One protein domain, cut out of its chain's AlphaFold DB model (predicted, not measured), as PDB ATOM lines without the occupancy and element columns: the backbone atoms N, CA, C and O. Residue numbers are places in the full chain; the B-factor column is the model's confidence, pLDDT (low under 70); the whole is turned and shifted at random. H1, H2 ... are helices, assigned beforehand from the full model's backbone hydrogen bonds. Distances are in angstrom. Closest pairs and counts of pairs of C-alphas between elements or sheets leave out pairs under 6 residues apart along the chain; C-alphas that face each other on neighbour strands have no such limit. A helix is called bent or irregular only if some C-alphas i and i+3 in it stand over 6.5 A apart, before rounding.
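This is residues 2 to 152 of the 375 residues of the protein "CTP_transf_like domain-containing protein" of Rhizobiales bacterium 65-9 (UniProt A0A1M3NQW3). Four long helices, H2, H4, H5 and H6, make a splayed up-and-down bundle, each running against the one before it in the chain, with H4 in the middle, crossing H2 and H6. The bent helix H1 packs on H2 through its second arm, while residues 4 to 10 stick out free, and short H3 sits near one end of the bundle. The printed part has 151 residues with six named helices, H1 to H6 in order, and no named strand: the class is all helix. It is compact, with a radius of gyration of the C-alphas of 15.7 A, and its outline, 47 by 31 by 30 A, is only just elongated.

Find C-alpha 2 at (180.453, 122.275, 101.286), where H1, residues 2 to 29, begins. By its hydrogen bonds it was assigned as one helix, but it is bent: C-alphas 9 and 12 are 6.9 A apart, between arms H1a, residues 2 to 9, 10.6 A long, and H1b, residues 12 to 29, 26.1 A long. Next come H2, residues 32 to 56, 36.0 A, and H3, residues 62 to 68, 10.7 A, which is only just irregular, with C-alphas 64 and 67 6.9 A apart. From C-alpha 70 at (178.690, 145.436, 103.337), H4 runs 36.1 A to residue 94. H5, residues 100 to 118, spans 26.8 A, and H6, residues 123 to 152, spans 42.9 A to C-alpha 152 at (186.327, 150.571, 140.809).

Begin with the bundle at H2, which touches H4 at a steep tilt of 45 degrees, opposite ways; the closest C-alphas, of Asn 47 and Ala 75, are 4.9 A apart. H2 touches H6 with residues 32 to 37 alone, closest at C-alphas of Thr 33 and Gly 144, 4.6 A. H4 and H5 form a hairpin at a shallow tilt of 27 degrees, closest at C-alphas of Ala 89 and Asn 103, 4.9 A. H4, with residues 77 to 87 alone, touches H6 at a steep tilt of 57 degrees, the same way, closest at C-alphas of Ala 81 and Ser 133, 4.2 A. H5 and H6 form a hairpin, closest at C-alphas of Ala 118 and Ala 126, 4.4 A; H2 and H5 are apart. Outside the bundle, H3 touches H6, closest at C-alphas of Gly 67 and Ala 126, 5.7 A, and touches H4 only at the corner, closest at C-alphas of Val 68 and Val 74, 5.6 A. H1b, with residues 18 to 26 alone, forms a hairpin with H2 at 32 degrees, only just short of steep, closest at C-alphas of Glu 22 and Gly 35, 4.5 A. H1a touches no helix. Each O i to N i+4 pair is within hydrogen-bond range in H1a, H1b, H2, H4 and H5; H6 has 25 of 26, and H3 has 0 of 3 but 3 of 4 O i to N i+3 pairs.

Look for the two C-alphas farthest apart at His 58 and Leu 152, 49.3 A. The printed part has no cut, and the five links between the helices are tight. The mean pLDDT of the printed part is 89.2; residues 2 to 3 are under 70.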
ATOM      1  N   GLY A   2     179.073 121.969 100.848       69.19
ATOM      2  CA  GLY A   2     180.453 122.275 101.286       69.19
ATOM      3  C   GLY A   2     180.575 123.303 102.424       69.19
ATOM      4  O   GLY A   2     181.252 123.040 103.413       69.19
ATOM      5  N   VAL A   3     179.845 124.422 102.346       67.62
ATOM      6  CA  VAL A   3     179.797 125.444 103.414       67.62
ATOM      7  C   VAL A   3     179.238 124.875 104.724       67.62
ATOM      8  O   VAL A   3     179.785 125.133 105.791       67.62
ATOM      9  N   CYS A   4     178.192 124.047 104.656       70.00
ATOM     10  CA  CYS A   4     177.602 123.416 105.838       70.00
ATOM     11  C   CYS A   4     178.582 122.439 106.504       70.00
ATOM     12  O   CYS A   4     178.729 122.468 107.722       70.00
ATOM     13  N   CYS A   5     179.292 121.622 105.715       73.25
ATOM     14  CA  CYS A   5     180.318 120.706 106.226       73.25
ATOM     15  C   CYS A   5     181.499 121.463 106.851       73.25
ATOM     16  O   CYS A   5     181.989 121.074 107.909       73.25
ATOM     17  N   PHE A   6     181.925 122.568 106.230       73.38
ATOM     18  CA  PHE A   6     182.966 123.438 106.772       73.38
ATOM     19  C   PHE A   6     182.536 124.054 108.109       73.38
ATOM     20  O   PHE A   6     183.244 123.919 109.104       73.38
ATOM     21  N   ILE A   7     181.348 124.659 108.177       71.94
ATOM     22  CA  ILE A   7     180.827 125.224 109.428       71.94
ATOM     23  C   ILE A   7     180.731 124.128 110.497       71.94
ATOM     24  O   ILE A   7     181.241 124.320 111.596       71.94
ATOM     25  N   ALA A   8     180.178 122.955 110.182       71.19
ATOM     26  CA  ALA A   8     180.061 121.853 111.136       71.19
ATOM     27  C   ALA A   8     181.423 121.378 111.683       71.19
ATOM     28  O   ALA A   8     181.553 121.142 112.884       71.19
ATOM     29  N   ALA A   9     182.453 121.282 110.836       72.56
ATOM     30  CA  ALA A   9     183.782 120.822 111.242       72.56
ATOM     31  C   ALA A   9     184.582 121.875 112.034       72.56
ATOM     32  O   ALA A   9     185.354 121.530 112.934       72.56
ATOM     33  N   PHE A  10     184.423 123.161 111.705       74.44
ATOM     34  CA  PHE A  10     185.245 124.236 112.266       74.44
ATOM     35  C   PHE A  10     184.582 124.987 113.427       74.44
ATOM     36  O   PHE A  10     185.303 125.492 114.291       74.44
ATOM     37  N   LEU A  11     183.247 125.017 113.520       72.62
ATOM     38  CA  LEU A  11     182.512 125.729 114.577       72.62
ATOM     39  C   LEU A  11     182.891 125.276 116.006       72.62
ATOM     40  O   LEU A  11     183.085 126.148 116.859       72.62
ATOM     41  N   PRO A  12     183.096 123.973 116.299       72.12
ATOM     42  CA  PRO A  12     183.545 123.547 117.626       72.12
ATOM     43  C   PRO A  12     184.948 124.066 117.967       72.12
ATOM     44  O   PRO A  12     185.166 124.632 119.040       72.12
ATOM     45  N   LYS A  13     185.903 123.937 117.032       77.31
ATOM     46  CA  LYS A  13     187.286 124.416 117.216       77.31
ATOM     47  C   LYS A  13     187.335 125.933 117.389       77.31
ATOM     48  O   LYS A  13     188.066 126.432 118.243       77.31
ATOM     49  N   TYR A  14     186.519 126.644 116.619       77.06
ATOM     50  CA  TYR A  14     186.324 128.082 116.720       77.06
ATOM     51  C   TYR A  14     185.839 128.505 118.110       77.06
ATOM     52  O   TYR A  14     186.461 129.355 118.746       77.06
ATOM     53  N   SER A  15     184.773 127.870 118.606       75.50
ATOM     54  CA  SER A  15     184.221 128.153 119.934       75.50
ATOM     55  C   SER A  15     185.268 127.934 121.033       75.50
ATOM     56  O   SER A  15     185.477 128.800 121.885       75.50
ATOM     57  N   ILE A  16     186.020 126.829 120.959       78.81
ATOM     58  CA  ILE A  16     187.108 126.527 121.901       78.81
ATOM     59  C   ILE A  16     188.192 127.614 121.871       78.81
ATOM     60  O   ILE A  16     188.636 128.064 122.927       78.81
ATOM     61  N   LEU A  17     188.633 128.037 120.684       83.88
ATOM     62  CA  LEU A  17     189.682 129.048 120.543       83.88
ATOM     63  C   LEU A  17     189.232 130.416 121.073       83.88
ATOM     64  O   LEU A  17     189.959 131.045 121.841       83.88
ATOM     65  N   SER A  18     188.016 130.832 120.718       83.50
ATOM     66  CA  SER A  18     187.372 132.051 121.212       83.50
ATOM     67  C   SER A  18     187.317 132.079 122.744       83.50
ATOM     68  O   SER A  18     187.741 133.055 123.363       83.50
ATOM     69  N   ASN A  19     186.849 130.991 123.367       83.94
ATOM     70  CA  ASN A  19     186.758 130.890 124.825       83.94
ATOM     71  C   ASN A  19     188.141 130.928 125.492       83.94
ATOM     72  O   ASN A  19     188.308 131.585 126.514       83.94
ATOM     73  N   LYS A  20     189.155 130.285 124.897       86.69
ATOM     74  CA  LYS A  20     190.535 130.321 125.412       86.69
ATOM     75  C   LYS A  20     191.148 131.720 125.368       86.69
ATOM     76  O   LYS A  20     191.931 132.064 126.249       86.69
ATOM     77  N   ILE A  21     190.847 132.514 124.341       89.88
ATOM     78  CA  ILE A  21     191.333 133.898 124.243       89.88
ATOM     79  C   ILE A  21     190.712 134.747 125.353       89.88
ATOM     80  O   ILE A  21     191.449 135.400 126.092       89.88
ATOM     81  N   GLU A  22     189.392 134.660 125.525       91.12
ATOM     82  CA  GLU A  22     188.680 135.327 126.620       91.12
ATOM     83  C   GLU A  22     189.247 134.926 127.987       91.12
ATOM     84  O   GLU A  22     189.563 135.788 128.807       91.12
ATOM     85  N   GLU A  23     189.440 133.627 128.218       89.06
ATOM     86  CA  GLU A  23     190.004 133.095 129.458       89.06
ATOM     87  C   GLU A  23     191.404 133.651 129.739       89.06
ATOM     88  O   GLU A  23     191.677 134.073 130.860       89.06
ATOM     89  N   ARG A  24     192.285 133.722 128.734       90.75
ATOM     90  CA  ARG A  24     193.639 134.282 128.897       90.75
ATOM     91  C   ARG A  24     193.615 135.763 129.259       90.75
ATOM     92  O   ARG A  24     194.378 136.194 130.124       90.75
ATOM     93  N   VAL A  25     192.758 136.542 128.601       92.62
ATOM     94  CA  VAL A  25     192.624 137.978 128.875       92.62
ATOM     95  C   VAL A  25     192.043 138.196 130.270       92.62
ATOM     96  O   VAL A  25     192.598 138.968 131.055       92.62
ATOM     97  N   ASN A  26     191.003 137.447 130.631       91.94
ATOM     98  CA  ASN A  26     190.435 137.474 131.973       91.94
ATOM     99  C   ASN A  26     191.457 137.067 133.037       91.94
ATOM    100  O   ASN A  26     191.596 137.767 134.036       91.94
ATOM    101  N   PHE A  27     192.242 136.017 132.797       89.25
ATOM    102  CA  PHE A  27     193.297 135.577 133.708       89.25
ATOM    103  C   PHE A  27     194.324 136.678 133.973       89.25
ATOM    104  O   PHE A  27     194.719 136.896 135.123       89.25
ATOM    105  N   ARG A  28     194.715 137.409 132.923       90.25
ATOM    106  CA  ARG A  28     195.713 138.480 133.001       90.25
ATOM    107  C   ARG A  28     195.193 139.740 133.692       90.25
ATOM    108  O   ARG A  28     195.934 140.356 134.459       90.25
ATOM    109  N   PHE A  29     193.953 140.140 133.410       90.75
ATOM    110  CA  PHE A  29     193.441 141.455 133.807       90.75
ATOM    111  C   PHE A  29     192.357 141.419 134.890       90.75
ATOM    112  O   PHE A  29     192.232 142.401 135.621       90.75
ATOM    113  N   ALA A  30     191.637 140.309 135.054       90.75
ATOM    114  CA  ALA A  30     190.455 140.166 135.913       90.75
ATOM    115  C   ALA A  30     189.317 141.154 135.573       90.75
ATOM    116  O   ALA A  30     188.629 141.644 136.466       90.75
ATOM    117  N   VAL A  31     189.153 141.474 134.283       92.00
ATOM    118  CA  VAL A  31     188.224 142.493 133.761       92.00
ATOM    119  C   VAL A  31     187.287 141.847 132.746       92.00
ATOM    120  O   VAL A  31     187.751 141.327 131.731       92.00
ATOM    121  N   VAL A  32     185.977 141.920 132.993       92.81
ATOM    122  CA  VAL A  32     184.946 141.286 132.151       92.81
ATOM    123  C   VAL A  32     184.901 141.927 130.762       92.81
ATOM    124  O   VAL A  32     184.804 141.232 129.750       92.81
ATOM    125  N   THR A  33     185.002 143.254 130.702       94.88
ATOM    126  CA  THR A  33     184.936 144.044 129.466       94.88
ATOM    127  C   THR A  33     186.039 143.653 128.493       94.88
ATOM    128  O   THR A  33     185.763 143.408 127.321       94.88
ATOM    129  N   LEU A  34     187.282 143.536 128.975       93.81
ATOM    130  CA  LEU A  34     188.418 143.141 128.139       93.81
ATOM    131  C   LEU A  34     188.282 141.695 127.655       93.81
ATOM    132  O   LEU A  34     188.557 141.425 126.485       93.81
ATOM    133  N   GLY A  35     187.802 140.781 128.505       92.88
ATOM    134  CA  GLY A  35     187.479 139.412 128.100       92.88
ATOM    135  C   GLY A  35     186.484 139.382 126.939       92.88
ATOM    136  O   GLY A  35     186.790 138.837 125.876       92.88
ATOM    137  N   ARG A  36     185.344 140.067 127.092       93.19
ATOM    138  CA  ARG A  36     184.299 140.170 126.055       93.19
ATOM    139  C   ARG A  36     184.810 140.831 124.776       93.19
ATOM    140  O   ARG A  36     184.527 140.336 123.688       93.19
ATOM    141  N   ALA A  37     185.597 141.900 124.892       95.00
ATOM    142  CA  ALA A  37     186.185 142.592 123.748       95.00
ATOM    143  C   ALA A  37     187.178 141.702 122.989       95.00
ATOM    144  O   ALA A  37     187.144 141.658 121.763       95.00
ATOM    145  N   SER A  38     188.016 140.941 123.698       94.25
ATOM    146  CA  SER A  38     188.975 140.024 123.070       94.25
ATOM    147  C   SER A  38     188.287 138.881 122.321       94.25
ATOM    148  O   SER A  38     188.665 138.557 121.193       94.25
ATOM    149  N   ARG A  39     187.222 138.324 122.910       92.25
ATOM    150  CA  ARG A  39     186.353 137.349 122.254       92.25
ATOM    151  C   ARG A  39     185.723 137.941 121.008       92.25
ATOM    152  O   ARG A  39     185.860 137.368 119.933       92.25
ATOM    153  N   PHE A  40     185.081 139.096 121.143       93.94
ATOM    154  CA  PHE A  40     184.451 139.792 120.031       93.94
ATOM    155  C   PHE A  40     185.438 140.068 118.895       93.94
ATOM    156  O   PHE A  40     185.133 139.743 117.758       93.94
ATOM    157  N   ALA A  41     186.629 140.594 119.188       94.19
ATOM    158  CA  ALA A  41     187.635 140.901 118.176       94.19
ATOM    159  C   ALA A  41     188.053 139.651 117.386       94.19
ATOM    160  O   ALA A  41     188.109 139.683 116.154       94.19
ATOM    161  N   MET A  42     188.279 138.527 118.076       91.75
ATOM    162  CA  MET A  42     188.596 137.261 117.417       91.75
ATOM    163  C   MET A  42     187.442 136.776 116.530       91.75
ATOM    164  O   MET A  42     187.642 136.419 115.368       91.75
ATOM    165  N   GLN A  43     186.222 136.790 117.065       91.38
ATOM    166  CA  GLN A  43     185.035 136.357 116.336       91.38
ATOM    167  C   GLN A  43     184.742 137.250 115.120       91.38
ATOM    168  O   GLN A  43     184.471 136.742 114.034       91.38
ATOM    169  N   ALA A  44     184.880 138.566 115.269       93.38
ATOM    170  CA  ALA A  44     184.705 139.540 114.200       93.38
ATOM    171  C   ALA A  44     185.746 139.357 113.093       93.38
ATOM    172  O   ALA A  44     185.387 139.378 111.921       93.38
ATOM    173  N   THR A  45     187.007 139.096 113.451       92.69
ATOM    174  CA  THR A  45     188.074 138.808 112.476       92.69
ATOM    175  C   THR A  45     187.746 137.566 111.647       92.69
ATOM    176  O   THR A  45     187.895 137.566 110.426       92.69
ATOM    177  N   MET A  46     187.241 136.510 112.288       88.81
ATOM    178  CA  MET A  46     186.846 135.297 111.571       88.81
ATOM    179  C   MET A  46     185.603 135.495 110.713       88.81
ATOM    180  O   MET A  46     185.588 135.058 109.564       88.81
ATOM    181  N   ASN A  47     184.584 136.182 111.227       91.44
ATOM    182  CA  ASN A  47     183.396 136.504 110.444       91.44
ATOM    183  C   ASN A  47     183.745 137.389 109.244       91.44
ATOM    184  O   ASN A  47     183.206 137.170 108.165       91.44
ATOM    185  N   LEU A  48     184.691 138.319 109.389       94.62
ATOM    186  CA  LEU A  48     185.190 139.123 108.278       94.62
ATOM    187  C   LEU A  48     185.804 138.231 107.192       94.62
ATOM    188  O   LEU A  48     185.464 138.379 106.018       94.62
ATOM    189  N   ALA A  49     186.650 137.269 107.572       91.38
ATOM    190  CA  ALA A  49     187.245 136.320 106.633       91.38
ATOM    191  C   ALA A  49     186.185 135.451 105.930       91.38
ATOM    192  O   ALA A  49     186.213 135.321 104.708       91.38
ATOM    193  N   ILE A  50     185.220 134.907 106.679       88.88
ATOM    194  CA  ILE A  50     184.142 134.066 106.134       88.88
ATOM    195  C   ILE A  50     183.280 134.853 105.143       88.88
ATOM    196  O   ILE A  50     183.060 134.388 104.027       88.88
ATOM    197  N   TRP A  51     182.833 136.056 105.509       91.44
ATOM    198  CA  TRP A  51     182.012 136.884 104.623       91.44
ATOM    199  C   TRP A  51     182.773 137.341 103.379       91.44
ATOM    200  O   TRP A  51     182.201 137.365 102.290       91.44
ATOM    201  N   SER A  52     184.071 137.624 103.508       92.69
ATOM    202  CA  SER A  52     184.930 137.946 102.363       92.69
ATOM    203  C   SER A  52     185.022 136.767 101.389       92.69
ATOM    204  O   SER A  52     184.879 136.950 100.181       92.69
ATOM    205  N   LEU A  53     185.186 135.545 101.909       90.44
ATOM    206  CA  LEU A  53     185.195 134.323 101.103       90.44
ATOM    207  C   LEU A  53     183.836 134.039 100.455       90.44
ATOM    208  O   LEU A  53     183.800 133.593  99.315       90.44
ATOM    209  N   PHE A  54     182.722 134.307 101.140       90.00
ATOM    210  CA  PHE A  54     181.386 134.118 100.566       90.00
ATOM    211  C   PHE A  54     181.108 135.077  99.413       90.00
ATOM    212  O   PHE A  54     180.521 134.663  98.416       90.00
ATOM    213  N   VAL A  55     181.560 136.326  99.515       91.31
ATOM    214  CA  VAL A  55     181.458 137.284  98.409       91.31
ATOM    215  C   VAL A  55     182.379 136.885  97.254       91.31
ATOM    216  O   VAL A  55     181.928 136.831  96.114       91.31
ATOM    217  N   HIS A  56     183.644 136.552  97.538       91.25
ATOM    218  CA  HIS A  56     184.609 136.162  96.504       91.25
ATOM    219  C   HIS A  56     184.222 134.856  95.794       91.25
ATOM    220  O   HIS A  56     184.376 134.732  94.587       91.25
ATOM    221  N   GLY A  57     183.674 133.893  96.536       88.12
ATOM    222  CA  GLY A  57     183.165 132.629  96.007       88.12
ATOM    223  C   GLY A  57     181.750 132.714  95.431       88.12
ATOM    224  O   GLY A  57     181.160 131.669  95.169       88.12
ATOM    225  N   HIS A  58     181.186 133.919  95.286       87.94
ATOM    226  CA  HIS A  58     179.840 134.165  94.756       87.94
ATOM    227  C   HIS A  58     178.708 133.409  95.484       87.94
ATOM    228  O   HIS A  58     177.643 133.170  94.921       87.94
ATOM    229  N   VAL A  59     178.916 133.058  96.757       85.88
ATOM    230  CA  VAL A  59     177.903 132.440  97.632       85.88
ATOM    231  C   VAL A  59     176.869 133.477  98.074       85.88
ATOM    232  O   VAL A  59     175.695 133.150  98.238       85.88
ATOM    233  N   THR A  60     177.289 134.730  98.264       84.88
ATOM    234  CA  THR A  60     176.400 135.840  98.628       84.88
ATOM    235  C   THR A  60     176.634 137.029  97.697       84.88
ATOM    236  O   THR A  60     177.776 137.484  97.583       84.88
ATOM    237  N   PRO A  61     175.588 137.563  97.039       85.94
ATOM    238  CA  PRO A  61     175.727 138.737  96.188       85.94
ATOM    239  C   PRO A  61     176.034 139.982  97.028       85.94
ATOM    240  O   PRO A  61     175.436 140.202  98.081       85.94
ATOM    241  N   VAL A  62     176.935 140.833  96.527       86.94
ATOM    242  CA  VAL A  62     177.349 142.082  97.199       86.94
ATOM    243  C   VAL A  62     176.152 142.993  97.486       86.94
ATOM    244  O   VAL A  62     176.090 143.629  98.538       86.94
ATOM    245  N   ASP A  63     175.171 143.014  96.587       87.31
ATOM    246  CA  ASP A  63     173.976 143.849  96.717       87.31
ATOM    247  C   ASP A  63     173.119 143.471  97.929       87.31
ATOM    248  O   ASP A  63     172.598 144.357  98.608       87.31
ATOM    249  N   GLY A  64     173.073 142.181  98.282       84.00
ATOM    250  CA  GLY A  64     172.378 141.689  99.475       84.00
ATOM    251  C   GLY A  64     172.992 142.180 100.790       84.00
ATOM    252  O   GLY A  64     172.318 142.201 101.816       84.00
ATOM    253  N   LEU A  65     174.252 142.633 100.764       91.50
ATOM    254  CA  LEU A  65     174.971 143.124 101.943       91.50
ATOM    255  C   LEU A  65     174.891 144.645 102.124       91.50
ATOM    256  O   LEU A  65     175.254 145.150 103.188       91.50
ATOM    257  N   ARG A  66     174.418 145.402 101.123       89.06
ATOM    258  CA  ARG A  66     174.383 146.877 101.192       89.06
ATOM    259  C   ARG A  66     173.567 147.377 102.383       89.06
ATOM    260  O   ARG A  66     174.004 148.283 103.084       89.06
ATOM    261  N   GLY A  67     172.434 146.728 102.660       86.81
ATOM    262  CA  GLY A  67     171.537 147.081 103.767       86.81
ATOM    263  C   GLY A  67     172.100 146.829 105.170       86.81
ATOM    264  O   GLY A  67     171.499 147.274 106.139       86.81
ATOM    265  N   VAL A  68     173.236 146.136 105.291       91.81
ATOM    266  CA  VAL A  68     173.886 145.806 106.572       91.81
ATOM    267  C   VAL A  68     175.325 146.329 106.654       91.81
ATOM    268  O   VAL A  68     176.093 145.885 107.501       91.81
ATOM    269  N   GLY A  69     175.707 147.271 105.781       92.25
ATOM    270  CA  GLY A  69     177.037 147.894 105.793       92.25
ATOM    271  C   GLY A  69     178.130 147.087 105.083       92.25
ATOM    272  O   GLY A  69     179.308 147.200 105.424       92.25
ATOM    273  N   GLY A  70     177.757 146.253 104.109       94.00
ATOM    274  CA  GLY A  70     178.690 145.436 103.337       94.00
ATOM    275  C   GLY A  70     179.322 144.309 104.160       94.00
ATOM    276  O   GLY A  70     178.811 143.915 105.206       94.00
ATOM    277  N   VAL A  71     180.460 143.793 103.685       94.94
ATOM    278  CA  VAL A  71     181.181 142.660 104.304       94.94
ATOM    279  C   VAL A  71     181.583 142.952 105.755       94.94
ATOM    280  O   VAL A  71     181.398 142.112 106.634       94.94
ATOM    281  N   ALA A  72     182.100 144.152 106.027       95.56
ATOM    282  CA  ALA A  72     182.511 144.538 107.375       95.56
ATOM    283  C   ALA A  72     181.309 144.681 108.320       95.56
ATOM    284  O   ALA A  72     181.341 144.171 109.442       95.56
ATOM    285  N   GLY A  73     180.238 145.332 107.858       96.00
ATOM    286  CA  GLY A  73     179.033 145.530 108.654       96.00
ATOM    287  C   GLY A  73     178.353 144.209 109.012       96.00
ATOM    288  O   GLY A  73     178.130 143.947 110.195       96.00
ATOM    289  N   VAL A  74     178.135 143.312 108.040       94.75
ATOM    290  CA  VAL A  74     177.546 141.993 108.327       94.75
ATOM    291  C   VAL A  74     178.431 141.173 109.267       94.75
ATOM    292  O   VAL A  74     177.908 140.541 110.182       94.75
ATOM    293  N   ALA A  75     179.761 141.229 109.132       95.00
ATOM    294  CA  ALA A  75     180.672 140.528 110.032       95.00
ATOM    295  C   ALA A  75     180.551 141.026 111.480       95.00
ATOM    296  O   ALA A  75     180.434 140.216 112.404       95.00
ATOM    297  N   ILE A  76     180.520 142.346 111.688       96.69
ATOM    298  CA  ILE A  76     180.349 142.960 113.011       96.69
ATOM    299  C   ILE A  76     178.985 142.598 113.601       96.69
ATOM    300  O   ILE A  76     178.923 142.114 114.730       96.69
ATOM    301  N   LEU A  77     177.904 142.769 112.838       96.69
ATOM    302  CA  LEU A  77     176.537 142.516 113.302       96.69
ATOM    303  C   LEU A  77     176.318 141.038 113.646       96.69
ATOM    304  O   LEU A  77     175.862 140.728 114.745       96.69
ATOM    305  N   THR A  78     176.765 140.125 112.775       94.69
ATOM    306  CA  THR A  78     176.757 138.671 113.035       94.69
ATOM    307  C   THR A  78     177.487 138.345 114.329       94.69
ATOM    308  O   THR A  78     177.038 137.504 115.108       94.69
ATOM    309  N   THR A  79     178.617 139.015 114.570       94.75
ATOM    310  CA  THR A  79     179.403 138.812 115.784       94.75
ATOM    311  C   THR A  79     178.650 139.306 117.009       94.75
ATOM    312  O   THR A  79     178.518 138.540 117.959       94.75
ATOM    313  N   LEU A  80     178.122 140.537 116.987       96.31
ATOM    314  CA  LEU A  80     177.365 141.131 118.095       96.31
ATOM    315  C   LEU A  80     176.155 140.271 118.479       96.31
ATOM    316  O   LEU A  80     175.980 139.950 119.656       96.31
ATOM    317  N   ALA A  81     175.371 139.845 117.487       95.00
ATOM    318  CA  ALA A  81     174.243 138.950 117.703       95.00
ATOM    319  C   ALA A  81     174.695 137.596 118.268       95.00
ATOM    320  O   ALA A  81     174.123 137.127 119.252       95.00
ATOM    321  N   SER A  82     175.769 137.006 117.729       92.25
ATOM    322  CA  SER A  82     176.292 135.723 118.208       92.25
ATOM    323  C   SER A  82     176.749 135.779 119.666       92.25
ATOM    324  O   SER A  82     176.337 134.937 120.469       92.25
ATOM    325  N   VAL A  83     177.586 136.755 120.037       91.62
ATOM    326  CA  VAL A  83     178.105 136.854 121.411       91.62
ATOM    327  C   VAL A  83     177.003 137.229 122.402       91.62
ATOM    328  O   VAL A  83     176.966 136.685 123.505       91.62
ATOM    329  N   GLY A  84     176.068 138.099 122.008       93.00
ATOM    330  CA  GLY A  84     174.942 138.486 122.853       93.00
ATOM    331  C   GLY A  84     173.936 137.350 123.057       93.00
ATOM    332  O   GLY A  84     173.510 137.101 124.183       93.00
ATOM    333  N   ALA A  85     173.616 136.582 122.012       93.00
ATOM    334  CA  ALA A  85     172.734 135.421 122.126       93.00
ATOM    335  C   ALA A  85     173.356 134.304 122.985       93.00
ATOM    336  O   ALA A  85     172.667 133.691 123.800       93.00
ATOM    337  N   GLN A  86     174.669 134.074 122.870       90.00
ATOM    338  CA  GLN A  86     175.391 133.133 123.737       90.00
ATOM    339  C   GLN A  86     175.382 133.573 125.208       90.00
ATOM    340  O   GLN A  86     175.248 132.733 126.099       90.00
ATOM    341  N   PHE A  87     175.471 134.879 125.475       88.94
ATOM    342  CA  PHE A  87     175.316 135.413 126.827       88.94
ATOM    343  C   PHE A  87     173.912 135.145 127.388       88.94
ATOM    344  O   PHE A  87     173.787 134.673 128.516       88.94
ATOM    345  N   ILE A  88     172.856 135.350 126.590       91.38
ATOM    346  CA  ILE A  88     171.479 135.012 126.991       91.38
ATOM    347  C   ILE A  88     171.339 133.510 127.260       91.38
ATOM    348  O   ILE A  88     170.758 133.118 128.270       91.38
ATOM    349  N   ALA A  89     171.903 132.658 126.400       91.81
ATOM    350  CA  ALA A  89     171.889 131.209 126.585       91.81
ATOM    351  C   ALA A  89     172.507 130.784 127.930       91.81
ATOM    352  O   ALA A  89     171.954 129.924 128.625       91.81
ATOM    353  N   GLN A  90     173.623 131.414 128.312       88.31
ATOM    354  CA  GLN A  90     174.273 131.188 129.600       88.31
ATOM    355  C   GLN A  90     173.441 131.730 130.771       88.31
ATOM    356  O   GLN A  90     173.271 131.028 131.767       88.31
ATOM    357  N   PHE A  91     172.868 132.926 130.636       88.56
ATOM    358  CA  PHE A  91     171.977 133.515 131.636       88.56
ATOM    359  C   PHE A  91     170.755 132.621 131.917       88.56
ATOM    360  O   PHE A  91     170.422 132.348 133.073       88.56
ATOM    361  N   LEU A  92     170.114 132.092 130.869       90.75
ATOM    362  CA  LEU A  92     169.001 131.146 130.987       90.75
ATOM    363  C   LEU A  92     169.421 129.878 131.742       90.75
ATOM    364  O   LEU A  92     168.745 129.465 132.687       90.75
ATOM    365  N   PHE A  93     170.578 129.310 131.397       86.81
ATOM    366  CA  PHE A  93     171.120 128.139 132.087       86.81
ATOM    367  C   PHE A  93     171.373 128.404 133.585       86.81
ATOM    368  O   PHE A  93     170.990 127.589 134.441       86.81
ATOM    369  N   ASN A  94     171.955 129.559 133.920       83.81
ATOM    370  CA  ASN A  94     172.198 129.979 135.305       83.81
ATOM    371  C   ASN A  94     170.885 130.071 136.100       83.81
ATOM    372  O   ASN A  94     170.825 129.648 137.257       83.81
ATOM    373  N   ARG A  95     169.793 130.494 135.450       83.12
ATOM    374  CA  ARG A  95     168.437 130.561 136.025       83.12
ATOM    375  C   ARG A  95     167.663 129.241 136.027       83.12
ATOM    376  O   ARG A  95     166.529 129.218 136.493       83.12
ATOM    377  N   GLY A  96     168.265 128.138 135.582       82.31
ATOM    378  CA  GLY A  96     167.607 126.825 135.588       82.31
ATOM    379  C   GLY A  96     166.813 126.501 134.335       82.31
ATOM    380  O   GLY A  96     166.100 125.505 134.330       82.31
ATOM    381  N   VAL A  97     166.964 127.290 133.275       87.56
ATOM    382  CA  VAL A  97     166.275 127.069 132.008       87.56
ATOM    383  C   VAL A  97     167.207 126.351 131.035       87.56
ATOM    384  O   VAL A  97     168.188 126.919 130.550       87.56
ATOM    385  N   GLY A  98     166.875 125.098 130.732       85.81
ATOM    386  CA  GLY A  98     167.565 124.296 129.723       85.81
ATOM    387  C   GLY A  98     168.953 123.796 130.134       85.81
ATOM    388  O   GLY A  98     169.314 123.727 131.311       85.81
ATOM    389  N   ASP A  99     169.723 123.413 129.122       84.81
ATOM    390  CA  ASP A  99     171.086 122.892 129.233       84.81
ATOM    391  C   ASP A  99     172.051 123.874 128.568       84.81
ATOM    392  O   ASP A  99     171.746 124.391 127.495       84.81
ATOM    393  N   LEU A 100     173.211 124.129 129.180       83.44
ATOM    394  CA  LEU A 100     174.142 125.147 128.689       83.44
ATOM    395  C   LEU A 100     174.542 124.911 127.228       83.44
ATOM    396  O   LEU A 100     174.480 125.836 126.418       83.44
ATOM    397  N   ASN A 101     174.915 123.679 126.878       81.88
ATOM    398  CA  ASN A 101     175.391 123.361 125.535       81.88
ATOM    399  C   ASN A 101     174.253 123.458 124.520       81.88
ATOM    400  O   ASN A 101     174.439 124.013 123.437       81.88
ATOM    401  N   ARG A 102     173.057 122.977 124.880       83.75
ATOM    402  CA  ARG A 102     171.875 123.059 124.006       83.75
ATOM    403  C   ARG A 102     171.417 124.499 123.795       83.75
ATOM    404  O   ARG A 102     171.130 124.872 122.663       83.75
ATOM    405  N   ASN A 103     171.402 125.314 124.849       90.00
ATOM    406  CA  ASN A 103     171.036 126.726 124.760       90.00
ATOM    407  C   ASN A 103     172.017 127.483 123.853       90.00
ATOM    408  O   ASN A 103     171.595 128.246 122.986       90.00
ATOM    409  N   VAL A 104     173.325 127.254 124.024       87.25
ATOM    410  CA  VAL A 104     174.362 127.866 123.181       87.25
ATOM    411  C   VAL A 104     174.237 127.397 121.732       87.25
ATOM    412  O   VAL A 104     174.310 128.220 120.824       87.25
ATOM    413  N   MET A 105     173.994 126.104 121.499       84.31
ATOM    414  CA  MET A 105     173.786 125.570 120.151       84.31
ATOM    415  C   MET A 105     172.570 126.213 119.476       84.31
ATOM    416  O   MET A 105     172.678 126.690 118.349       84.31
ATOM    417  N   ALA A 106     171.437 126.300 120.178       88.06
ATOM    418  CA  ALA A 106     170.235 126.954 119.673       88.06
ATOM    419  C   ALA A 106     170.495 128.430 119.329       88.06
ATOM    420  O   ALA A 106     170.122 128.879 118.248       88.06
ATOM    421  N   ALA A 107     171.198 129.163 120.200       90.94
ATOM    422  CA  ALA A 107     171.594 130.548 119.948       90.94
ATOM    423  C   ALA A 107     172.457 130.687 118.680       90.94
ATOM    424  O   ALA A 107     172.217 131.579 117.867       90.94
ATOM    425  N   LEU A 108     173.427 129.789 118.475       87.06
ATOM    426  CA  LEU A 108     174.267 129.777 117.276       87.06
ATOM    427  C   LEU A 108     173.461 129.460 116.009       87.06
ATOM    428  O   LEU A 108     173.615 130.157 115.006       87.06
ATOM    429  N   CYS A 109     172.582 128.456 116.047       86.56
ATOM    430  CA  CYS A 109     171.724 128.094 114.916       86.56
ATOM    431  C   CYS A 109     170.781 129.239 114.523       86.56
ATOM    432  O   CYS A 109     170.705 129.589 113.346       86.56
ATOM    433  N   LEU A 110     170.112 129.857 115.502       90.06
ATOM    434  CA  LEU A 110     169.241 131.013 115.269       90.06
ATOM    435  C   LEU A 110     170.019 132.182 114.667       90.06
ATOM    436  O   LEU A 110     169.547 132.806 113.720       90.06
ATOM    437  N   ASN A 111     171.233 132.440 115.162       91.00
ATOM    438  CA  ASN A 111     172.083 133.494 114.627       91.00
ATOM    439  C   ASN A 111     172.444 133.255 113.154       91.00
ATOM    440  O   ASN A 111     172.388 134.190 112.359       91.00
ATOM    441  N   ILE A 112     172.771 132.015 112.769       87.62
ATOM    442  CA  ILE A 112     173.075 131.660 111.373       87.62
ATOM    443  C   ILE A 112     171.858 131.905 110.474       87.62
ATOM    444  O   ILE A 112     171.989 132.570 109.449       87.62
ATOM    445  N   VAL A 113     170.678 131.409 110.867       89.38
ATOM    446  CA  VAL A 113     169.438 131.586 110.090       89.38
ATOM    447  C   VAL A 113     169.104 133.066 109.938       89.38
ATOM    448  O   VAL A 113     168.841 133.535 108.833       89.38
ATOM    449  N   PHE A 114     169.150 133.815 111.037       90.12
ATOM    450  CA  PHE A 114     168.778 135.221 111.034       90.12
ATOM    451  C   PHE A 114     169.750 136.077 110.217       90.12
ATOM    452  O   PHE A 114     169.319 136.933 109.448       90.12
ATOM    453  N   THR A 115     171.047 135.777 110.303       90.75
ATOM    454  CA  THR A 115     172.060 136.427 109.469       90.75
ATOM    455  C   THR A 115     171.840 136.104 107.990       90.75
ATOM    456  O   THR A 115     171.848 137.010 107.165       90.75
ATOM    457  N   ALA A 116     171.581 134.839 107.641       88.69
ATOM    458  CA  ALA A 116     171.319 134.453 106.257       88.69
ATOM    459  C   ALA A 116     170.117 135.218 105.680       88.69
ATOM    460  O   ALA A 116     170.238 135.823 104.617       88.69
ATOM    461  N   LEU A 117     169.001 135.279 106.419       89.38
ATOM    462  CA  LEU A 117     167.805 136.037 106.038       89.38
ATOM    463  C   LEU A 117     168.087 137.531 105.831       89.38
ATOM    464  O   LEU A 117     167.604 138.122 104.864       89.38
ATOM    465  N   ALA A 118     168.898 138.137 106.701       89.62
ATOM    466  CA  ALA A 118     169.278 139.546 106.602       89.62
ATOM    467  C   ALA A 118     170.064 139.870 105.320       89.62
ATOM    468  O   ALA A 118     170.008 140.997 104.833       89.62
ATOM    469  N   THR A 119     170.765 138.881 104.759       88.38
ATOM    470  CA  THR A 119     171.619 139.039 103.571       88.38
ATOM    471  C   THR A 119     170.937 138.726 102.236       88.38
ATOM    472  O   THR A 119     171.575 138.817 101.191       88.38
ATOM    473  N   ILE A 120     169.636 138.402 102.237       86.19
ATOM    474  CA  ILE A 120     168.858 138.128 101.010       86.19
ATOM    475  C   ILE A 120     168.537 139.420 100.227       86.19
ATOM    476  O   ILE A 120     168.140 139.363  99.068       86.19
ATOM    477  N   GLY A 121     168.739 140.599 100.828       77.50
ATOM    478  CA  GLY A 121     168.476 141.896 100.190       77.50
ATOM    479  C   GLY A 121     167.090 142.480 100.480       77.50
ATOM    480  O   GLY A 121     166.714 143.482  99.880       77.50
ATOM    481  N   VAL A 122     166.335 141.898 101.420       87.62
ATOM    482  CA  VAL A 122     165.059 142.454 101.899       87.62
ATOM    483  C   VAL A 122     165.333 143.530 102.966       87.62
ATOM    484  O   VAL A 122     165.799 143.182 104.057       87.62
ATOM    485  N   PRO A 123     165.008 144.821 102.730       89.75
ATOM    486  CA  PRO A 123     165.387 145.914 103.636       89.75
ATOM    487  C   PRO A 123     164.850 145.769 105.066       89.75
ATOM    488  O   PRO A 123     165.547 146.086 106.032       89.75
ATOM    489  N   ALA A 124     163.631 145.246 105.219       92.06
ATOM    490  CA  ALA A 124     163.021 145.024 106.530       92.06
ATOM    491  C   ALA A 124     163.796 143.987 107.365       92.06
ATOM    492  O   ALA A 124     164.016 144.200 108.557       92.06
ATOM    493  N   LEU A 125     164.266 142.899 106.740       91.62
ATOM    494  CA  LEU A 125     165.040 141.854 107.420       91.62
ATOM    495  C   LEU A 125     166.439 142.350 107.798       91.62
ATOM    496  O   LEU A 125     166.882 142.109 108.919       91.62
ATOM    497  N   ALA A 126     167.095 143.101 106.909       92.38
ATOM    498  CA  ALA A 126     168.367 143.760 107.205       92.38
ATOM    499  C   ALA A 126     168.242 144.725 108.398       92.38
ATOM    500  O   ALA A 126     169.052 144.686 109.325       92.38
ATOM    501  N   THR A 127     167.184 145.538 108.418       94.62
ATOM    502  CA  THR A 127     166.915 146.493 109.505       94.62
ATOM    503  C   THR A 127     166.651 145.785 110.832       94.62
ATOM    504  O   THR A 127     167.259 146.130 111.845       94.62
ATOM    505  N   ALA A 128     165.803 144.752 110.834       94.50
ATOM    506  CA  ALA A 128     165.536 143.954 112.028       94.50
ATOM    507  C   ALA A 128     166.817 143.299 112.569       94.50
ATOM    508  O   ALA A 128     167.083 143.347 113.772       94.50
ATOM    509  N   PHE A 129     167.641 142.739 111.681       95.12
ATOM    510  CA  PHE A 129     168.924 142.149 112.046       95.12
ATOM    511  C   PHE A 129     169.878 143.164 112.666       95.12
ATOM    512  O   PHE A 129     170.469 142.872 113.706       95.12
ATOM    513  N   MET A 130     169.986 144.366 112.096       95.81
ATOM    514  CA  MET A 130     170.794 145.442 112.670       95.81
ATOM    515  C   MET A 130     170.341 145.805 114.083       95.81
ATOM    516  O   MET A 130     171.161 145.807 115.000       95.81
ATOM    517  N   ILE A 131     169.042 146.056 114.275       96.44
ATOM    518  CA  ILE A 131     168.478 146.455 115.574       96.44
ATOM    519  C   ILE A 131     168.749 145.384 116.632       96.44
ATOM    520  O   ILE A 131     169.266 145.689 117.705       96.44
ATOM    521  N   VAL A 132     168.444 144.121 116.325       95.69
ATOM    522  CA  VAL A 132     168.639 143.011 117.267       95.69
ATOM    523  C   VAL A 132     170.123 142.800 117.562       95.69
ATOM    524  O   VAL A 132     170.494 142.655 118.724       95.69
ATOM    525  N   SER A 133     170.987 142.832 116.546       96.38
ATOM    526  CA  SER A 133     172.434 142.653 116.721       96.38
ATOM    527  C   SER A 133     173.038 143.747 117.597       96.38
ATOM    528  O   SER A 133     173.763 143.449 118.546       96.38
ATOM    529  N   LEU A 134     172.709 145.010 117.315       96.56
ATOM    530  CA  LEU A 134     173.170 146.156 118.095       96.56
ATOM    531  C   LEU A 134     172.596 146.139 119.513       96.56
ATOM    532  O   LEU A 134     173.330 146.416 120.456       96.56
ATOM    533  N   GLY A 135     171.329 145.760 119.686       96.69
ATOM    534  CA  GLY A 135     170.709 145.616 121.002       96.69
ATOM    535  C   GLY A 135     171.392 144.541 121.848       96.69
ATOM    536  O   GLY A 135     171.793 144.802 122.981       96.69
ATOM    537  N   LEU A 136     171.591 143.346 121.284       95.12
ATOM    538  CA  LEU A 136     172.244 142.224 121.961       95.12
ATOM    539  C   LEU A 136     173.711 142.521 122.295       95.12
ATOM    540  O   LEU A 136     174.142 142.338 123.436       95.12
ATOM    541  N   GLY A 137     174.479 142.997 121.315       94.50
ATOM    542  CA  GLY A 137     175.888 143.327 121.502       94.50
ATOM    543  C   GLY A 137     176.093 144.538 122.409       94.50
ATOM    544  O   GLY A 137     176.921 144.497 123.318       94.50
ATOM    545  N   GLY A 138     175.300 145.593 122.220       95.00
ATOM    546  CA  GLY A 138     175.319 146.794 123.050       95.00
ATOM    547  C   GLY A 138     175.011 146.480 124.511       95.00
ATOM    548  O   GLY A 138     175.777 146.873 125.389       95.00
ATOM    549  N   ALA A 139     173.966 145.689 124.780       93.62
ATOM    550  CA  ALA A 139     173.653 145.235 126.133       93.62
ATOM    551  C   ALA A 139     174.801 144.416 126.741       93.62
ATOM    552  O   ALA A 139     175.191 144.658 127.885       93.62
ATOM    553  N   LEU A 140     175.383 143.480 125.981       93.12
ATOM    554  CA  LEU A 140     176.516 142.672 126.435       93.12
ATOM    555  C   LEU A 140     177.707 143.543 126.860       93.12
ATOM    556  O   LEU A 140     178.269 143.335 127.939       93.12
ATOM    557  N   PHE A 141     178.114 144.506 126.036       94.69
ATOM    558  CA  PHE A 141     179.250 145.369 126.355       94.69
ATOM    559  C   PHE A 141     178.935 146.341 127.484       94.69
ATOM    560  O   PHE A 141     179.740 146.461 128.407       94.69
ATOM    561  N   LEU A 142     177.750 146.955 127.474       94.94
ATOM    562  CA  LEU A 142     177.313 147.857 128.535       94.94
ATOM    563  C   LEU A 142     177.299 147.147 129.891       94.94
ATOM    564  O   LEU A 142     177.857 147.661 130.855       94.94
ATOM    565  N   MET A 143     176.749 145.931 129.967       92.88
ATOM    566  CA  MET A 143     176.793 145.133 131.194       92.88
ATOM    567  C   MET A 143     178.227 144.821 131.632       92.88
ATOM    568  O   MET A 143     178.496 144.788 132.828       92.88
ATOM    569  N   GLY A 144     179.149 144.598 130.690       93.88
ATOM    570  CA  GLY A 144     180.565 144.375 130.998       93.88
ATOM    571  C   GLY A 144     181.197 145.610 131.635       93.88
ATOM    572  O   GLY A 144     181.764 145.517 132.724       93.88
ATOM    573  N   VAL A 145     181.005 146.771 131.004       96.31
ATOM    574  CA  VAL A 145     181.524 148.060 131.479       96.31
ATOM    575  C   VAL A 145     180.947 148.402 132.848       96.31
ATOM    576  O   VAL A 145     181.701 148.674 133.775       96.31
ATOM    577  N   LEU A 146     179.625 148.318 133.015       95.56
ATOM    578  CA  LEU A 146     178.968 148.546 134.306       95.56
ATOM    579  C   LEU A 146     179.449 147.554 135.368       95.56
ATOM    580  O   LEU A 146     179.571 147.898 136.545       95.56
ATOM    581  N   SER A 147     179.729 146.312 134.972       94.06
ATOM    582  CA  SER A 147     180.250 145.316 135.893       94.06
ATOM    583  C   SER A 147     181.621 145.725 136.428       94.06
ATOM    584  O   SER A 147     181.819 145.715 137.642       94.06
ATOM    585  N   ASP A 148     182.540 146.121 135.550       95.81
ATOM    586  CA  ASP A 148     183.896 146.527 135.931       95.81
ATOM    587  C   ASP A 148     183.935 147.892 136.626       95.81
ATOM    588  O   ASP A 148     184.697 148.069 137.576       95.81
ATOM    589  N   LEU A 149     183.063 148.829 136.244       95.88
ATOM    590  CA  LEU A 149     182.929 150.114 136.928       95.88
ATOM    591  C   LEU A 149     182.576 149.938 138.403       95.88
ATOM    592  O   LEU A 149     183.138 150.643 139.226       95.88
ATOM    593  N   ARG A 150     181.741 148.962 138.776       95.06
ATOM    594  CA  ARG A 150     181.443 148.678 140.196       95.06
ATOM    595  C   ARG A 150     182.601 148.058 140.964       95.06
ATOM    596  O   ARG A 150     182.593 148.058 142.193       95.06
ATOM    597  N   ALA A 151     183.571 147.470 140.267       93.69
ATOM    598  CA  ALA A 151     184.789 147.025 140.927       93.69
ATOM    599  C   ALA A 151     185.637 148.233 141.351       93.69
ATOM    600  O   ALA A 151     186.293 148.162 142.388       93.69
ATOM    601  N   LEU A 152     185.585 149.327 140.579       93.50
ATOM    602  CA  LEU A 152     186.327 150.571 140.809       93.50
ATOM    603  C   LEU A 152     185.573 151.553 141.714       93.50
ATOM    604  O   LEU A 152     186.153 152.121 142.630       93.50
TER     605      LEU A 152